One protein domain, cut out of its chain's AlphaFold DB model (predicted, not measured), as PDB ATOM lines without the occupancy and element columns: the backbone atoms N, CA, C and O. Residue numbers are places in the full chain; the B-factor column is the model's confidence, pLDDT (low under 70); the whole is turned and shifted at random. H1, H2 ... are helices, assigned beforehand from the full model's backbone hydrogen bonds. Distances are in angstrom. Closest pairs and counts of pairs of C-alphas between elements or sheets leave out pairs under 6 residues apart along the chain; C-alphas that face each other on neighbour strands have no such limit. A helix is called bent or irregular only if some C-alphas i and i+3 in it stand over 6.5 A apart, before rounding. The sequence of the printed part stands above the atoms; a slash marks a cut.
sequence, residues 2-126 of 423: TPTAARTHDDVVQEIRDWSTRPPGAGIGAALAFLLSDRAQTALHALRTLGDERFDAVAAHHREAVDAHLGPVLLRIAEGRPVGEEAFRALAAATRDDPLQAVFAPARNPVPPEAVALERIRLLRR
ATOM      1  N   THR A   2     -34.757  69.728  34.500       27.55
ATOM      2  CA  THR A   2     -35.247  69.405  33.155       27.55
ATOM      3  C   THR A   2     -36.648  68.795  33.283       27.55
ATOM      4  O   THR A   2     -36.821  67.931  34.147       27.55
ATOM      5  N   PRO A   3     -37.648  69.208  32.485       37.84
ATOM      6  CA  PRO A   3     -38.947  68.554  32.504       37.84
ATOM      7  C   PRO A   3     -38.744  67.115  32.039       37.84
ATOM      8  O   PRO A   3     -38.237  66.875  30.943       37.84
ATOM      9  N   THR A   4     -39.064  66.151  32.899       39.06
ATOM     10  CA  THR A   4     -39.040  64.732  32.549       39.06
ATOM     11  C   THR A   4     -40.023  64.548  31.399       39.06
ATOM     12  O   THR A   4     -41.225  64.715  31.593       39.06
ATOM     13  N   ALA A   5     -39.517  64.290  30.190       42.69
ATOM     14  CA  ALA A   5     -40.359  63.999  29.038       42.69
ATOM     15  C   ALA A   5     -41.334  62.882  29.433       42.69
ATOM     16  O   ALA A   5     -40.914  61.863  29.989       42.69
ATOM     17  N   ALA A   6     -42.631  63.105  29.218       51.59
ATOM     18  CA  ALA A   6     -43.640  62.091  29.471       51.59
ATOM     19  C   ALA A   6     -43.265  60.843  28.658       51.59
ATOM     20  O   ALA A   6     -43.248  60.891  27.429       51.59
ATOM     21  N   ARG A   7     -42.884  59.761  29.348       62.19
ATOM     22  CA  ARG A   7     -42.525  58.488  28.709       62.19
ATOM     23  C   ARG A   7     -43.688  58.020  27.833       62.19
ATOM     24  O   ARG A   7     -44.840  58.049  28.267       62.19
ATOM     25  N   THR A   8     -43.373  57.586  26.622       79.31
ATOM     26  CA  THR A   8     -44.339  57.124  25.619       79.31
ATOM     27  C   THR A   8     -44.992  55.796  26.035       79.31
ATOM     28  O   THR A   8     -44.524  55.117  26.954       79.31
ATOM     29  N   HIS A   9     -46.081  55.394  25.364       78.62
ATOM     30  CA  HIS A   9     -46.666  54.058  25.559       78.62
ATOM     31  C   HIS A   9     -45.656  52.940  25.257       78.62
ATOM     32  O   HIS A   9     -45.640  51.932  25.963       78.62
ATOM     33  N   ASP A  10     -44.777  53.137  24.273       85.56
ATOM     34  CA  ASP A  10     -43.757  52.152  23.911       85.56
ATOM     35  C   ASP A  10     -42.697  51.990  25.008       85.56
ATOM     36  O   ASP A  10     -42.293  50.865  25.305       85.56
ATOM     37  N   ASP A  11     -42.337  53.072  25.708       90.94
ATOM     38  CA  ASP A  11     -41.438  52.997  26.867       90.94
ATOM     39  C   ASP A  11     -42.038  52.148  27.998       90.94
ATOM     40  O   ASP A  11     -41.325  51.401  28.663       90.94
ATOM     41  N   VAL A  12     -43.357  52.244  28.233       91.69
ATOM     42  CA  VAL A  12     -44.048  51.419  29.245       91.69
ATOM     43  C   VAL A  12     -44.037  49.948  28.836       91.69
ATOM     44  O   VAL A  12     -43.775  49.080  29.667       91.69
ATOM     45  N   VAL A  13     -44.314  49.663  27.562       91.12
ATOM     46  CA  VAL A  13     -44.305  48.298  27.019       91.12
ATOM     47  C   VAL A  13     -42.920  47.670  27.153       91.12
ATOM     48  O   VAL A  13     -42.811  46.515  27.573       91.12
ATOM     49  N   GLN A  14     -41.866  48.419  26.832       93.75
ATOM     50  CA  GLN A  14     -40.500  47.933  26.976       93.75
ATOM     51  C   GLN A  14     -40.140  47.704  28.448       93.75
ATOM     52  O   GLN A  14     -39.622  46.647  28.791       93.75
ATOM     53  N   GLU A  15     -40.506  48.626  29.340       95.56
ATOM     54  CA  GLU A  15     -40.256  48.490  30.779       95.56
ATOM     55  C   GLU A  15     -40.966  47.252  31.377       95.56
ATOM     56  O   GLU A  15     -40.388  46.546  32.202       95.56
ATOM     57  N   ILE A  16     -42.179  46.915  30.912       94.56
ATOM     58  CA  ILE A  16     -42.876  45.662  31.268       94.56
ATOM     59  C   ILE A  16     -42.062  44.433  30.842       94.56
ATOM     60  O   ILE A  16     -41.886  43.503  31.636       94.56
ATOM     61  N   ARG A  17     -41.557  44.420  29.602       93.69
ATOM     62  CA  ARG A  17     -40.735  43.313  29.085       93.69
ATOM     63  C   ARG A  17     -39.448  43.165  29.886       93.69
ATOM     64  O   ARG A  17     -39.101  42.053  30.281       93.69
ATOM     65  N   ASP A  18     -38.786  44.271  30.197       94.88
ATOM     66  CA  ASP A  18     -37.556  44.268  30.986       94.88
ATOM     67  C   ASP A  18     -37.795  43.667  32.377       94.88
ATOM     68  O   ASP A  18     -37.020  42.832  32.838       94.88
ATOM     69  N   TRP A  19     -38.901  44.014  33.041       95.56
ATOM     70  CA  TRP A  19     -39.253  43.410  34.329       95.56
ATOM     71  C   TRP A  19     -39.573  41.914  34.236       95.56
ATOM     72  O   TRP A  19     -39.233  41.181  35.165       95.56
ATOM     73  N   SER A  20     -40.166  41.456  33.128       93.12
ATOM     74  CA  SER A  20     -40.487  40.037  32.900       93.12
ATOM     75  C   SER A  20     -39.256  39.138  32.730       93.12
ATOM     76  O   SER A  20     -39.339  37.938  32.966       93.12
ATOM     77  N   THR A  21     -38.101  39.711  32.372       93.12
ATOM     78  CA  THR A  21     -36.844  38.965  32.173       93.12
ATOM     79  C   THR A  21     -35.893  39.046  33.370       93.12
ATOM     80  O   THR A  21     -34.890  38.333  33.419       93.12
ATOM     81  N   ARG A  22     -36.192  39.900  34.357       94.12
ATOM     82  CA  ARG A  22     -35.379  40.045  35.571       94.12
ATOM     83  C   ARG A  22     -35.552  38.856  36.524       94.12
ATOM     84  O   ARG A  22     -36.635  38.277  36.582       94.12
ATOM     85  N   PRO A  23     -34.529  38.543  37.344       91.62
ATOM     86  CA  PRO A  23     -34.629  37.490  38.348       91.62
ATOM     87  C   PRO A  23     -35.798  37.725  39.324       91.62
ATOM     88  O   PRO A  23     -35.953  38.855  39.801       91.62
ATOM     89  N   PRO A  24     -36.581  36.686  39.667       88.69
ATOM     90  CA  PRO A  24     -37.695  36.783  40.608       88.69
ATOM     91  C   PRO A  24     -37.321  37.473  41.928       88.69
ATOM     92  O   PRO A  24     -36.349  37.103  42.588       88.69
ATOM     93  N   GLY A  25     -38.104  38.477  42.322       80.69
ATOM     94  CA  GLY A  25     -37.948  39.206  43.585       80.69
ATOM     95  C   GLY A  25     -36.823  40.250  43.613       80.69
ATOM     96  O   GLY A  25     -36.647  40.916  44.637       80.69
ATOM     97  N   ALA A  26     -36.070  40.430  42.524       83.81
ATOM     98  CA  ALA A  26     -35.024  41.446  42.444       83.81
ATOM     99  C   ALA A  26     -35.622  42.865  42.398       83.81
ATOM    100  O   ALA A  26     -36.434  43.176  41.531       83.81
ATOM    101  N   GLY A  27     -35.187  43.751  43.302       88.06
ATOM    102  CA  GLY A  27     -35.620  45.155  43.316       88.06
ATOM    103  C   GLY A  27     -37.123  45.326  43.549       88.06
ATOM    104  O   GLY A  27     -37.761  46.122  42.858       88.06
ATOM    105  N   ILE A  28     -37.689  44.566  44.494       88.62
ATOM    106  CA  ILE A  28     -39.137  44.466  44.701       88.62
ATOM    107  C   ILE A  28     -39.836  45.816  44.878       88.62
ATOM    108  O   ILE A  28     -40.923  45.998  44.332       88.62
ATOM    109  N   GLY A  29     -39.227  46.779  45.581       89.81
ATOM    110  CA  GLY A  29     -39.814  48.106  45.741       89.81
ATOM    111  C   GLY A  29     -40.064  48.785  44.395       89.81
ATOM    112  O   GLY A  29     -41.174  49.238  44.126       89.81
ATOM    113  N   ALA A  30     -39.060  48.779  43.516       92.50
ATOM    114  CA  ALA A  30     -39.169  49.341  42.172       92.50
ATOM    115  C   ALA A  30     -40.083  48.503  41.262       92.50
ATOM    116  O   ALA A  30     -40.868  49.069  40.502       92.50
ATOM    117  N   ALA A  31     -40.016  47.171  41.368       93.44
ATOM    118  CA  ALA A  31     -40.840  46.258  40.582       93.44
ATOM    119  C   ALA A  31     -42.326  46.506  40.842       93.44
ATOM    120  O   ALA A  31     -43.085  46.758  39.910       93.44
ATOM    121  N   LEU A  32     -42.742  46.488  42.112       93.56
ATOM    122  CA  LEU A  32     -44.144  46.674  42.481       93.56
ATOM    123  C   LEU A  32     -44.611  48.107  42.220       93.56
ATOM    124  O   LEU A  32     -45.721  48.285  41.722       93.56
ATOM    125  N   ALA A  33     -43.766  49.112  42.482       92.62
ATOM    126  CA  ALA A  33     -44.095  50.509  42.205       92.62
ATOM    127  C   ALA A  33     -44.383  50.763  40.720       92.62
ATOM    128  O   ALA A  33     -45.226  51.594  40.411       92.62
ATOM    129  N   PHE A  34     -43.718  50.051  39.805       94.81
ATOM    130  CA  PHE A  34     -43.995  50.150  38.373       94.81
ATOM    131  C   PHE A  34     -45.110  49.199  37.922       94.81
ATOM    132  O   PHE A  34     -46.116  49.651  37.375       94.81
ATOM    133  N   LEU A  35     -44.959  47.892  38.153       94.50
ATOM    134  CA  LEU A  35     -45.852  46.857  37.618       94.50
ATOM    135  C   LEU A  35     -47.284  47.006  38.130       94.50
ATOM    136  O   LEU A  35     -48.227  46.700  37.407       94.50
ATOM    137  N   LEU A  36     -47.465  47.477  39.362       93.81
ATOM    138  CA  LEU A  36     -48.795  47.674  39.931       93.81
ATOM    139  C   LEU A  36     -49.333  49.089  39.696       93.81
ATOM    140  O   LEU A  36     -50.457  49.357  40.083       93.81
ATOM    141  N   SER A  37     -48.576  49.983  39.060       91.62
ATOM    142  CA  SER A  37     -48.997  51.375  38.874       91.62
ATOM    143  C   SER A  37     -50.155  51.545  37.894       91.62
ATOM    144  O   SER A  37     -50.325  50.781  36.938       91.62
ATOM    145  N   ASP A  38     -50.864  52.661  38.057       89.69
ATOM    146  CA  ASP A  38     -51.822  53.175  37.076       89.69
ATOM    147  C   ASP A  38     -51.214  53.357  35.678       89.69
ATOM    148  O   ASP A  38     -51.864  53.087  34.670       89.69
ATOM    149  N   ARG A  39     -49.925  53.713  35.594       90.44
ATOM    150  CA  ARG A  39     -49.216  53.868  34.317       90.44
ATOM    151  C   ARG A  39     -49.127  52.552  33.543       90.44
ATOM    152  O   ARG A  39     -49.397  52.538  32.343       90.44
ATOM    153  N   ALA A  40     -48.769  51.451  34.207       90.94
ATOM    154  CA  ALA A  40     -48.718  50.133  33.572       90.94
ATOM    155  C   ALA A  40     -50.120  49.658  33.152       90.94
ATOM    156  O   ALA A  40     -50.300  49.163  32.037       90.94
ATOM    157  N   GLN A  41     -51.126  49.865  34.009       87.88
ATOM    158  CA  GLN A  41     -52.507  49.489  33.695       87.88
ATOM    159  C   GLN A  41     -53.099  50.306  32.543       87.88
ATOM    160  O   GLN A  41     -53.731  49.733  31.656       87.88
ATOM    161  N   THR A  42     -52.860  51.617  32.511       87.88
ATOM    162  CA  THR A  42     -53.330  52.505  31.440       87.88
ATOM    163  C   THR A  42     -52.751  52.095  30.089       87.88
ATOM    164  O   THR A  42     -53.494  52.023  29.113       87.88
ATOM    165  N   ALA A  43     -51.465  51.733  30.026       88.81
ATOM    166  CA  ALA A  43     -50.858  51.236  28.791       88.81
ATOM    167  C   ALA A  43     -51.513  49.928  28.307       88.81
ATOM    168  O   ALA A  43     -51.889  49.822  27.141       88.81
ATOM    169  N   LEU A  44     -51.728  48.954  29.202       87.69
ATOM    170  CA  LEU A  44     -52.428  47.704  28.869       87.69
ATOM    171  C   LEU A  44     -53.868  47.953  28.400       87.69
ATOM    172  O   LEU A  44     -54.329  47.342  27.434       87.69
ATOM    173  N   HIS A  45     -54.582  48.857  29.072       83.56
ATOM    174  CA  HIS A  45     -55.952  49.206  28.719       83.56
ATOM    175  C   HIS A  45     -56.034  49.924  27.365       83.56
ATOM    176  O   HIS A  45     -56.937  49.635  26.578       83.56
ATOM    177  N   ALA A  46     -55.079  50.810  27.066       85.12
ATOM    178  CA  ALA A  46     -54.980  51.491  25.781       85.12
ATOM    179  C   ALA A  46     -54.739  50.495  24.638       85.12
ATOM    180  O   ALA A  46     -55.486  50.520  23.662       85.12
ATOM    181  N   LEU A  47     -53.784  49.567  24.792       85.81
ATOM    182  CA  LEU A  47     -53.526  48.510  23.803       85.81
ATOM    183  C   LEU A  47     -54.789  47.685  23.522       85.81
ATOM    184  O   LEU A  47     -55.149  47.482  22.364       85.81
ATOM    185  N   ARG A  48     -55.516  47.274  24.571       83.56
ATOM    186  CA  ARG A  48     -56.781  46.542  24.412       83.56
ATOM    187  C   ARG A  48     -57.830  47.361  23.665       83.56
ATOM    188  O   ARG A  48     -58.487  46.843  22.769       83.56
ATOM    189  N   THR A  49     -58.029  48.612  24.073       81.12
ATOM    190  CA  THR A  49     -59.094  49.478  23.541       81.12
ATOM    191  C   THR A  49     -58.860  49.813  22.072       81.12
ATOM    192  O   THR A  49     -59.813  49.894  21.303       81.12
ATOM    193  N   LEU A  50     -57.596  49.958  21.675       85.12
ATOM    194  CA  LEU A  50     -57.193  50.196  20.291       85.12
ATOM    195  C   LEU A  50     -57.170  48.921  19.433       85.12
ATOM    196  O   LEU A  50     -56.937  49.018  18.233       85.12
ATOM    197  N   GLY A  51     -57.401  47.740  20.022       81.25
ATOM    198  CA  GLY A  51     -57.273  46.465  19.315       81.25
ATOM    199  C   GLY A  51     -55.843  46.186  18.842       81.25
ATOM    200  O   GLY A  51     -55.660  45.546  17.812       81.25
ATOM    201  N   ASP A  52     -54.840  46.695  19.562       85.75
ATOM    202  CA  ASP A  52     -53.429  46.537  19.212       85.75
ATOM    203  C   ASP A  52     -53.012  45.063  19.349       85.75
ATOM    204  O   ASP A  52     -53.187  44.450  20.406       85.75
ATOM    205  N   GLU A  53     -52.428  44.496  18.291       87.31
ATOM    206  CA  GLU A  53     -51.998  43.090  18.232       87.31
ATOM    207  C   GLU A  53     -50.970  42.733  19.317       87.31
ATOM    208  O   GLU A  53     -50.838  41.572  19.711       87.31
ATOM    209  N   ARG A  54     -50.256  43.728  19.859       88.94
ATOM    210  CA  ARG A  54     -49.289  43.534  20.944       88.94
ATOM    211  C   ARG A  54     -49.959  43.269  22.291       88.94
ATOM    212  O   ARG A  54     -49.268  42.790  23.191       88.94
ATOM    213  N   PHE A  55     -51.251  43.576  22.459       88.25
ATOM    214  CA  PHE A  55     -51.946  43.500  23.751       88.25
ATOM    215  C   PHE A  55     -51.728  42.156  24.452       88.25
ATOM    216  O   PHE A  55     -51.329  42.143  25.614       88.25
ATOM    217  N   ASP A  56     -51.915  41.041  23.744       85.69
ATOM    218  CA  ASP A  56     -51.805  39.706  24.336       85.69
ATOM    219  C   ASP A  56     -50.395  39.413  24.858       85.69
ATOM    220  O   ASP A  56     -50.231  38.930  25.981       85.69
ATOM    221  N   ALA A  57     -49.366  39.759  24.081       90.50
ATOM    222  CA  ALA A  57     -47.977  39.564  24.479       90.50
ATOM    223  C   ALA A  57     -47.599  40.464  25.665       90.50
ATOM    224  O   ALA A  57     -46.984  40.009  26.627       90.50
ATOM    225  N   VAL A  58     -47.990  41.742  25.635       91.69
ATOM    226  CA  VAL A  58     -47.675  42.692  26.715       91.69
ATOM    227  C   VAL A  58     -48.422  42.338  28.000       91.69
ATOM    228  O   VAL A  58     -47.827  42.384  29.075       91.69
ATOM    229  N   ALA A  59     -49.691  41.929  27.907       90.38
ATOM    230  CA  ALA A  59     -50.457  41.439  29.048       90.38
ATOM    231  C   ALA A  59     -49.816  40.179  29.647       90.38
ATOM    232  O   ALA A  59     -49.674  40.096  30.866       90.38
ATOM    233  N   ALA A  60     -49.354  39.239  28.813       90.06
ATOM    234  CA  ALA A  60     -48.640  38.052  29.277       90.06
ATOM    235  C   ALA A  60     -47.324  38.399  29.995       90.06
ATOM    236  O   ALA A  60     -47.088  37.894  31.091       90.06
ATOM    237  N   HIS A  61     -46.512  39.308  29.448       93.00
ATOM    238  CA  HIS A  61     -45.272  39.749  30.096       93.00
ATOM    239  C   HIS A  61     -45.517  40.487  31.409       93.00
ATOM    240  O   HIS A  61     -44.832  40.232  32.399       93.00
ATOM    241  N   HIS A  62     -46.507  41.384  31.446       93.44
ATOM    242  CA  HIS A  62     -46.895  42.085  32.674       93.44
ATOM    243  C   HIS A  62     -47.269  41.096  33.769       93.44
ATOM    244  O   HIS A  62     -46.807  41.200  34.904       93.44
ATOM    245  N   ARG A  63     -48.055  40.096  33.393       90.12
ATOM    246  CA  ARG A  63     -48.496  39.024  34.265       90.12
ATOM    247  C   ARG A  63     -47.331  38.214  34.826       90.12
ATOM    248  O   ARG A  63     -47.228  38.055  36.038       90.12
ATOM    249  N   GLU A  64     -46.458  37.734  33.945       91.75
ATOM    250  CA  GLU A  64     -45.265  36.959  34.302       91.75
ATOM    251  C   GLU A  64     -44.347  37.760  35.229       91.75
ATOM    252  O   GLU A  64     -43.894  37.239  36.244       91.75
ATOM    253  N   ALA A  65     -44.161  39.055  34.956       94.69
ATOM    254  CA  ALA A  65     -43.406  39.951  35.821       94.69
ATOM    255  C   ALA A  65     -44.065  40.120  37.201       94.69
ATOM    256  O   ALA A  65     -43.391  40.013  38.226       94.69
ATOM    257  N   VAL A  66     -45.381  40.364  37.260       94.44
ATOM    258  CA  VAL A  66     -46.099  40.480  38.539       94.44
ATOM    259  C   VAL A  66     -45.941  39.200  39.350       94.44
ATOM    260  O   VAL A  66     -45.588  39.278  40.523       94.44
ATOM    261  N   ASP A  67     -46.154  38.032  38.750       93.88
ATOM    262  CA  ASP A  67     -46.073  36.764  39.474       93.88
ATOM    263  C   ASP A  67     -44.639  36.464  39.934       93.88
ATOM    264  O   ASP A  67     -44.442  36.089  41.090       93.88
ATOM    265  N   ALA A  68     -43.634  36.725  39.093       94.81
ATOM    266  CA  ALA A  68     -42.225  36.520  39.424       94.81
ATOM    267  C   ALA A  68     -41.735  37.422  40.570       94.81
ATOM    268  O   ALA A  68     -40.930  36.990  41.397       94.81
ATOM    269  N   HIS A  69     -42.204  38.671  40.651       95.38
ATOM    270  CA  HIS A  69     -41.714  39.634  41.647       95.38
ATOM    271  C   HIS A  69     -42.572  39.704  42.912       95.38
ATOM    272  O   HIS A  69     -42.041  39.901  44.004       95.38
ATOM    273  N   LEU A  70     -43.888  39.515  42.794       95.62
ATOM    274  CA  LEU A  70     -44.819  39.558  43.924       95.62
ATOM    275  C   LEU A  70     -45.023  38.176  44.559       95.62
ATOM    276  O   LEU A  70     -45.070  38.064  45.787       95.62
ATOM    277  N   GLY A  71     -45.135  37.128  43.739       95.75
ATOM    278  CA  GLY A  71     -45.482  35.772  44.166       95.75
ATOM    279  C   GLY A  71     -44.588  35.225  45.282       95.75
ATOM    280  O   GLY A  71     -45.113  34.898  46.349       95.75
ATOM    281  N   PRO A  72     -43.248  35.200  45.120       94.69
ATOM    282  CA  PRO A  72     -42.338  34.674  46.138       94.69
ATOM    283  C   PRO A  72     -42.465  35.365  47.502       94.69
ATOM    284  O   PRO A  72     -42.348  34.721  48.547       94.69
ATOM    285  N   VAL A  73     -42.738  36.672  47.521       95.25
ATOM    286  CA  VAL A  73     -42.935  37.415  48.773       95.25
ATOM    287  C   VAL A  73     -44.250  37.042  49.439       95.25
ATOM    288  O   VAL A  73     -44.271  36.816  50.650       95.25
ATOM    289  N   LEU A  74     -45.329  36.920  48.668       97.31
ATOM    290  CA  LEU A  74     -46.623  36.511  49.203       97.31
ATOM    291  C   LEU A  74     -46.613  35.066  49.713       97.31
ATOM    292  O   LEU A  74     -47.166  34.810  50.781       97.31
ATOM    293  N   LEU A  75     -45.946  34.141  49.018       97.06
ATOM    294  CA  LEU A  75     -45.806  32.749  49.467       97.06
ATOM    295  C   LEU A  75     -45.045  32.665  50.791       97.06
ATOM    296  O   LEU A  75     -45.523  32.045  51.738       97.06
ATOM    297  N   ARG A  76     -43.928  33.391  50.925       96.00
ATOM    298  CA  ARG A  76     -43.207  33.492  52.206       96.00
ATOM    299  C   ARG A  76     -44.094  34.039  53.323       96.00
ATOM    300  O   ARG A  76     -44.033  33.548  54.447       96.00
ATOM    301  N   ILE A  77     -44.903  35.059  53.030       96.88
ATOM    302  CA  ILE A  77     -45.852  35.616  54.000       96.88
ATOM    303  C   ILE A  77     -46.880  34.562  54.413       96.88
ATOM    304  O   ILE A  77     -47.159  34.450  55.610       96.88
ATOM    305  N   ALA A  78     -47.429  33.821  53.448       96.69
ATOM    306  CA  ALA A  78     -48.413  32.771  53.670       96.69
ATOM    307  C   ALA A  78     -47.853  31.624  54.528       96.69
ATOM    308  O   ALA A  78     -48.544  31.149  55.421       96.69
ATOM    309  N   GLU A  79     -46.573  31.283  54.358       94.94
ATOM    310  CA  GLU A  79     -45.812  30.353  55.213       94.94
ATOM    311  C   GLU A  79     -45.495  30.909  56.619       94.94
ATOM    312  O   GLU A  79     -44.770  30.293  57.397       94.94
ATOM    313  N   GLY A  80     -45.978  32.107  56.961       94.19
ATOM    314  CA  GLY A  80     -45.750  32.725  58.268       94.19
ATOM    315  C   GLY A  80     -44.402  33.435  58.414       94.19
ATOM    316  O   GLY A  80     -44.138  34.015  59.469       94.19
ATOM    317  N   ARG A  81     -43.563  33.475  57.370       95.19
ATOM    318  CA  ARG A  81     -42.258  34.149  57.432       95.19
ATOM    319  C   ARG A  81     -42.426  35.673  57.562       95.19
ATOM    320  O   ARG A  81     -43.431  36.231  57.098       95.19
ATOM    321  N   PRO A  82     -41.460  36.372  58.190       90.50
ATOM    322  CA  PRO A  82     -41.473  37.828  58.255       90.50
ATOM    323  C   PRO A  82     -41.270  38.441  56.864       90.50
ATOM    324  O   PRO A  82     -40.546  37.903  56.020       90.50
ATOM    325  N   VAL A  83     -41.911  39.589  56.652       91.81
ATOM    326  CA  VAL A  83     -41.747  40.425  55.462       91.81
ATOM    327  C   VAL A  83     -40.681  41.485  55.750       91.81
ATOM    328  O   VAL A  83     -40.697  42.103  56.812       91.81
ATOM    329  N   GLY A  84     -39.732  41.670  54.832       92.12
ATOM    330  CA  GLY A  84     -38.729  42.731  54.954       92.12
ATOM    331  C   GLY A  84     -39.362  44.120  54.842       92.12
ATOM    332  O   GLY A  84     -40.400  44.278  54.203       92.12
ATOM    333  N   GLU A  85     -38.731  45.135  55.432       93.75
ATOM    334  CA  GLU A  85     -39.275  46.500  55.502       93.75
ATOM    335  C   GLU A  85     -39.564  47.104  54.118       93.75
ATOM    336  O   GLU A  85     -40.623  47.692  53.903       93.75
ATOM    337  N   GLU A  86     -38.664  46.909  53.149       93.50
ATOM    338  CA  GLU A  86     -38.865  47.357  51.764       93.50
ATOM    339  C   GLU A  86     -40.098  46.705  51.126       93.50
ATOM    340  O   GLU A  86     -40.972  47.401  50.610       93.50
ATOM    341  N   ALA A  87     -40.200  45.376  51.212       93.19
ATOM    342  CA  ALA A  87     -41.329  44.630  50.669       93.19
ATOM    343  C   ALA A  87     -42.644  45.022  51.358       93.19
ATOM    344  O   ALA A  87     -43.661  45.184  50.693       93.19
ATOM    345  N   PHE A  88     -42.626  45.230  52.677       96.19
ATOM    346  CA  PHE A  88     -43.799  45.687  53.416       96.19
ATOM    347  C   PHE A  88     -44.252  47.076  52.959       96.19
ATOM    348  O   PHE A  88     -45.433  47.252  52.664       96.19
ATOM    349  N   ARG A  89     -43.328  48.039  52.828       95.44
ATOM    350  CA  ARG A  89     -43.637  49.377  52.297       95.44
ATOM    351  C   ARG A  89     -44.226  49.307  50.891       95.44
ATOM    352  O   ARG A  89     -45.213  49.982  50.617       95.44
ATOM    353  N   ALA A  90     -43.664  48.469  50.024       94.12
ATOM    354  CA  ALA A  90     -44.156  48.295  48.661       94.12
ATOM    355  C   ALA A  90     -45.567  47.678  48.625       94.12
ATOM    356  O   ALA A  90     -46.439  48.164  47.907       94.12
ATOM    357  N   LEU A  91     -45.823  46.651  49.444       95.69
ATOM    358  CA  LEU A  91     -47.152  46.050  49.590       95.69
ATOM    359  C   LEU A  91     -48.173  47.043  50.153       95.69
ATOM    360  O   LEU A  91     -49.304  47.073  49.675       95.69
ATOM    361  N   ALA A  92     -47.779  47.852  51.143       95.38
ATOM    362  CA  ALA A  92     -48.609  48.906  51.715       95.38
ATOM    363  C   ALA A  92     -48.973  49.952  50.661       95.38
ATOM    364  O   ALA A  92     -50.162  50.157  50.417       95.38
ATOM    365  N   ALA A  93     -47.989  50.526  49.966       93.62
ATOM    366  CA  ALA A  93     -48.222  51.476  48.879       93.62
ATOM    367  C   ALA A  93     -49.170  50.899  47.813       93.62
ATOM    368  O   ALA A  93     -50.166  51.530  47.460       93.62
ATOM    369  N   ALA A  94     -48.953  49.646  47.400       92.81
ATOM    370  CA  ALA A  94     -49.794  48.969  46.415       92.81
ATOM    371  C   ALA A  94     -51.266  48.815  46.841       92.81
ATOM    372  O   ALA A  94     -52.129  48.708  45.977       92.81
ATOM    373  N   THR A  95     -51.598  48.828  48.140       90.81
ATOM    374  CA  THR A  95     -53.013  48.800  48.567       90.81
ATOM    375  C   THR A  95     -53.795  50.050  48.151       90.81
ATOM    376  O   THR A  95     -55.019  49.985  48.038       90.81
ATOM    377  N   ARG A  96     -53.092  51.165  47.920       88.75
ATOM    378  CA  ARG A  96     -53.635  52.438  47.439       88.75
ATOM    379  C   ARG A  96     -53.350  52.648  45.954       88.75
ATOM    380  O   ARG A  96     -54.222  53.123  45.238       88.75
ATOM    381  N   ASP A  97     -52.139  52.311  45.524       90.25
ATOM    382  CA  ASP A  97     -51.611  52.719  44.221       90.25
ATOM    383  C   ASP A  97     -51.894  51.705  43.105       90.25
ATOM    384  O   ASP A  97     -51.800  52.074  41.940       90.25
ATOM    385  N   ASP A  98     -52.261  50.456  43.435       92.75
ATOM    386  CA  ASP A  98     -52.705  49.469  42.445       92.75
ATOM    387  C   ASP A  98     -54.175  49.703  42.087       92.75
ATOM    388  O   ASP A  98     -55.038  49.404  42.921       92.75
ATOM    389  N   PRO A  99     -54.510  50.165  40.866       91.38
ATOM    390  CA  PRO A  99     -55.900  50.450  40.513       91.38
ATOM    391  C   PRO A  99     -56.806  49.215  40.602       91.38
ATOM    392  O   PRO A  99     -57.996  49.346  40.893       91.38
ATOM    393  N   LEU A 100     -56.244  48.005  40.449       91.62
ATOM    394  CA  LEU A 100     -56.993  46.753  40.613       91.62
ATOM    395  C   LEU A 100     -57.472  46.561  42.060       91.62
ATOM    396  O   LEU A 100     -58.527  45.980  42.291       91.62
ATOM    397  N   GLN A 101     -56.708  47.062  43.031       92.62
ATOM    398  CA  GLN A 101     -57.013  46.962  44.458       92.62
ATOM    399  C   GLN A 101     -57.803  48.179  44.946       92.62
ATOM    400  O   GLN A 101     -58.784  48.038  45.684       92.62
ATOM    401  N   ALA A 102     -57.384  49.372  44.520       91.56
ATOM    402  CA  ALA A 102     -57.893  50.657  44.981       91.56
ATOM    403  C   ALA A 102     -59.393  50.828  44.714       91.56
ATOM    404  O   ALA A 102     -60.099  51.454  45.503       91.56
ATOM    405  N   VAL A 103     -59.915  50.202  43.656       92.69
ATOM    406  CA  VAL A 103     -61.341  50.242  43.298       92.69
ATOM    407  C   VAL A 103     -62.272  49.709  44.405       92.69
ATOM    408  O   VAL A 103     -63.435  50.111  44.490       92.69
ATOM    409  N   PHE A 104     -61.766  48.833  45.280       93.81
ATOM    410  CA  PHE A 104     -62.506  48.236  46.397       93.81
ATOM    411  C   PHE A 104     -62.394  49.045  47.702       93.81
ATOM    412  O   PHE A 104     -63.097  48.767  48.691       93.81
ATOM    413  N   ALA A 105     -61.521  50.054  47.729       89.38
ATOM    414  CA  ALA A 105     -61.328  50.908  48.888       89.38
ATOM    415  C   ALA A 105     -62.627  51.665  49.235       89.38
ATOM    416  O   ALA A 105     -63.444  51.979  48.359       89.38
ATOM    417  N   PRO A 106     -62.882  51.926  50.529       82.94
ATOM    418  CA  PRO A 106     -64.021  52.739  50.924       82.94
ATOM    419  C   PRO A 106     -63.835  54.171  50.405       82.94
ATOM    420  O   PRO A 106     -62.745  54.729  50.478       82.94
ATOM    421  N   ALA A 107     -64.915  54.784  49.917       71.19
ATOM    422  CA  ALA A 107     -64.874  56.158  49.407       71.19
ATOM    423  C   ALA A 107     -64.696  57.209  50.521       71.19
ATOM    424  O   ALA A 107     -64.321  58.344  50.248       71.19
ATOM    425  N   ARG A 108     -65.000  56.852  51.777       69.69
ATOM    426  CA  ARG A 108     -64.931  57.737  52.946       69.69
ATOM    427  C   ARG A 108     -64.044  57.115  54.020       69.69
ATOM    428  O   ARG A 108     -64.134  55.913  54.252       69.69
ATOM    429  N   ASN A 109     -63.267  57.963  54.695       64.56
ATOM    430  CA  ASN A 109     -62.382  57.618  55.811       64.56
ATOM    431  C   ASN A 109     -61.323  56.547  55.449       64.56
ATOM    432  O   ASN A 109     -61.463  55.383  55.833       64.56
ATOM    433  N   PRO A 110     -60.296  56.910  54.654       75.50
ATOM    434  CA  PRO A 110     -59.296  55.955  54.195       75.50
ATOM    435  C   PRO A 110     -58.470  55.434  55.375       75.50
ATOM    436  O   PRO A 110     -57.840  56.193  56.108       75.50
ATOM    437  N   VAL A 111     -58.467  54.114  55.540       85.50
ATOM    438  CA  VAL A 111     -57.579  53.421  56.478       85.50
ATOM    439  C   VAL A 111     -56.135  53.563  55.974       85.50
ATOM    440  O   VAL A 111     -55.921  53.411  54.767       85.50
ATOM    441  N   PRO A 112     -55.140  53.818  56.847       92.31
ATOM    442  CA  PRO A 112     -53.742  53.908  56.434       92.31
ATOM    443  C   PRO A 112     -53.285  52.669  55.641       92.31
ATOM    444  O   PRO A 112     -53.609  51.546  56.057       92.31
ATOM    445  N   PRO A 113     -52.528  52.828  54.538       92.69
ATOM    446  CA  PRO A 113     -52.101  51.711  53.690       92.69
ATOM    447  C   PRO A 113     -51.377  50.592  54.455       92.69
ATOM    448  O   PRO A 113     -51.581  49.407  54.185       92.69
ATOM    449  N   GLU A 114     -50.587  50.942  55.470       95.69
ATOM    450  CA  GLU A 114     -49.871  50.004  56.338       95.69
ATOM    451  C   GLU A 114     -50.832  49.142  57.160       95.69
ATOM    452  O   GLU A 114     -50.632  47.933  57.294       95.69
ATOM    453  N   ALA A 115     -51.907  49.735  57.682       94.88
ATOM    454  CA  ALA A 115     -52.918  49.007  58.440       94.88
ATOM    455  C   ALA A 115     -53.701  48.048  57.530       94.88
ATOM    456  O   ALA A 115     -53.929  46.891  57.901       94.88
ATOM    457  N   VAL A 116     -54.031  48.485  56.307       94.06
ATOM    458  CA  VAL A 116     -54.661  47.629  55.288       94.06
ATOM    459  C   VAL A 116     -53.746  46.456  54.920       94.06
ATOM    460  O   VAL A 116     -54.212  45.314  54.866       94.06
ATOM    461  N   ALA A 117     -52.452  46.709  54.706       95.38
ATOM    462  CA  ALA A 117     -51.470  45.677  54.384       95.38
ATOM    463  C   ALA A 117     -51.272  44.676  55.527       95.38
ATOM    464  O   ALA A 117     -51.295  43.472  55.278       95.38
ATOM    465  N   LEU A 118     -51.149  45.135  56.779       96.50
ATOM    466  CA  LEU A 118     -51.036  44.256  57.949       96.50
ATOM    467  C   LEU A 118     -52.247  43.335  58.092       96.50
ATOM    468  O   LEU A 118     -52.098  42.135  58.321       96.50
ATOM    469  N   GLU A 119     -53.453  43.874  57.936       95.25
ATOM    470  CA  GLU A 119     -54.670  43.069  57.957       95.25
ATOM    471  C   GLU A 119     -54.691  42.051  56.808       95.25
ATOM    472  O   GLU A 119     -54.989  40.879  57.033       95.25
ATOM    473  N   ARG A 120     -54.304  42.445  55.588       95.31
ATOM    474  CA  ARG A 120     -54.245  41.517  54.446       95.31
ATOM    475  C   ARG A 120     -53.174  40.451  54.587       95.31
ATOM    476  O   ARG A 120     -53.415  39.334  54.155       95.31
ATOM    477  N   ILE A 121     -52.044  40.746  55.222       97.44
ATOM    478  CA  ILE A 121     -51.025  39.747  55.569       97.44
ATOM    479  C   ILE A 121     -51.618  38.685  56.504       97.44
ATOM    480  O   ILE A 121     -51.427  37.489  56.277       97.44
ATOM    481  N   ARG A 122     -52.379  39.101  57.528       96.62
ATOM    482  CA  ARG A 122     -53.072  38.168  58.435       96.62
ATOM    483  C   ARG A 122     -54.095  37.317  57.684       96.62
ATOM    484  O   ARG A 122     -54.142  36.107  57.887       96.62
ATOM    485  N   LEU A 123     -54.879  37.933  56.798       97.00
ATOM    486  CA  LEU A 123     -55.851  37.215  55.972       97.00
ATOM    487  C   LEU A 123     -55.178  36.240  55.004       97.00
ATOM    488  O   LEU A 123     -55.614  35.101  54.916       97.00
ATOM    489  N   LEU A 124     -54.102  36.643  54.328       98.25
ATOM    490  CA  LEU A 124     -53.361  35.780  53.411       98.25
ATOM    491  C   LEU A 124     -52.870  34.515  54.124       98.25
ATOM    492  O   LEU A 124     -53.102  33.420  53.629       98.25
ATOM    493  N   ARG A 125     -52.282  34.653  55.318       97.44
ATOM    494  CA  ARG A 125     -51.855  33.512  56.148       97.44
ATOM    495  C   ARG A 125     -52.997  32.562  56.498       97.44
ATOM    496  O   ARG A 125     -52.792  31.359  56.552       97.44
ATOM    497  N   ARG A 126     -54.193  33.101  56.740       96.56
ATOM    498  CA  ARG A 126     -55.376  32.310  57.100       96.56
ATOM    499  C   ARG A 126     -56.021  31.622  55.894       96.56
ATOM    500  O   ARG A 126     -56.573  30.542  56.037       96.56
TER     501      ARG A 126
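Overview. This is residues 2 to 126 of the 423 residues of the protein "Kinase-like protein" of Streptomyces mobaraensis NBRC 13819 = DSM 40847 (UniProt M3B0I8). One long kinked helix, H4, runs along one side as a spine, and the shorter helices are ranged along it: H1 and H3 by its first part, H2 near its middle, and H7 meeting its last residues, 74 to 78, with its own last residues, 121 to 126, to make a corner. H5 packs on H2 and H7 and turns a corner into the tiny H6, while residues 2 to 8 form a tail before H1. The printed part has 125 residues with seven named helices, H1 to H7 in that order, and no named strand; the class is all helix, the packing mostly crossed. It is compact, with a radius of gyration of the C-alphas of 15.5 A, and spans 41 by 37 by 34 A.

Arrangement. H1, residues 9 to 21, touches residues 58 to 68 of the hub H4, residues 55 to 78, at a steep tilt of 46 degrees, the same way; their closest C-alphas, Ser 20 and Ala 65, are 4.1 A apart. H2, residues 28 to 35, touches H4 at Ile 28 and His 69, the closest C-alphas, 6.3 A, at a shallow tilt of 32 degrees, only just short of steep, opposite ways. H3, residues 38 to 49, forms a helical hairpin with H4, closest at C-alphas 47 and 55, 5.3 A. H5, residues 85 to 97, touches H2, closest at C-alphas 29 and 90, 5.2 A, at a shallow tilt of 19 degrees, the same way. H6, residues 99 to 102, touches H5 only at the corner, closest at C-alphas 96 and 102, 5.2 A. H7, residues 113 to 126, is about perpendicular to H4 at 76 degrees and touches it, closest at C-alphas 78 and 125, 4.3 A. H7 also touches H5, closest at C-alphas 92 and 113, 4.9 A. H1 and H7 are apart. Each O i to N i+4 pair is within hydrogen-bond range in H1, H2, H3 and H7, as are 18 of 20 in H4 and 8 of 9 in H5; H6 is too short for such a pair, and its one O i to N i+3 pair is not within range.

Along the chain. H1 begins at C-alpha 9 (-46.666, 54.058, 25.559) and is 19.2 A long. H4, 32.0 A, has a kink of 39 degrees near residue 72 and is irregular, but only just: C-alphas 69 and 72 are 6.7 A apart. H3 is 15.8 A long and H5 17.8 A. H7, 20.0 A, ends at C-alpha 126 (-55.376, 32.310, 57.100).

Size, cuts and confidence. The C-alphas of Thr 2 and Arg 126, the two farthest apart, are 48.5 A apart. The printed part has no cut and no long link. Mean pLDDT of the printed part is 88.7; residues 2 to 7 and 108 to 109 are under 70.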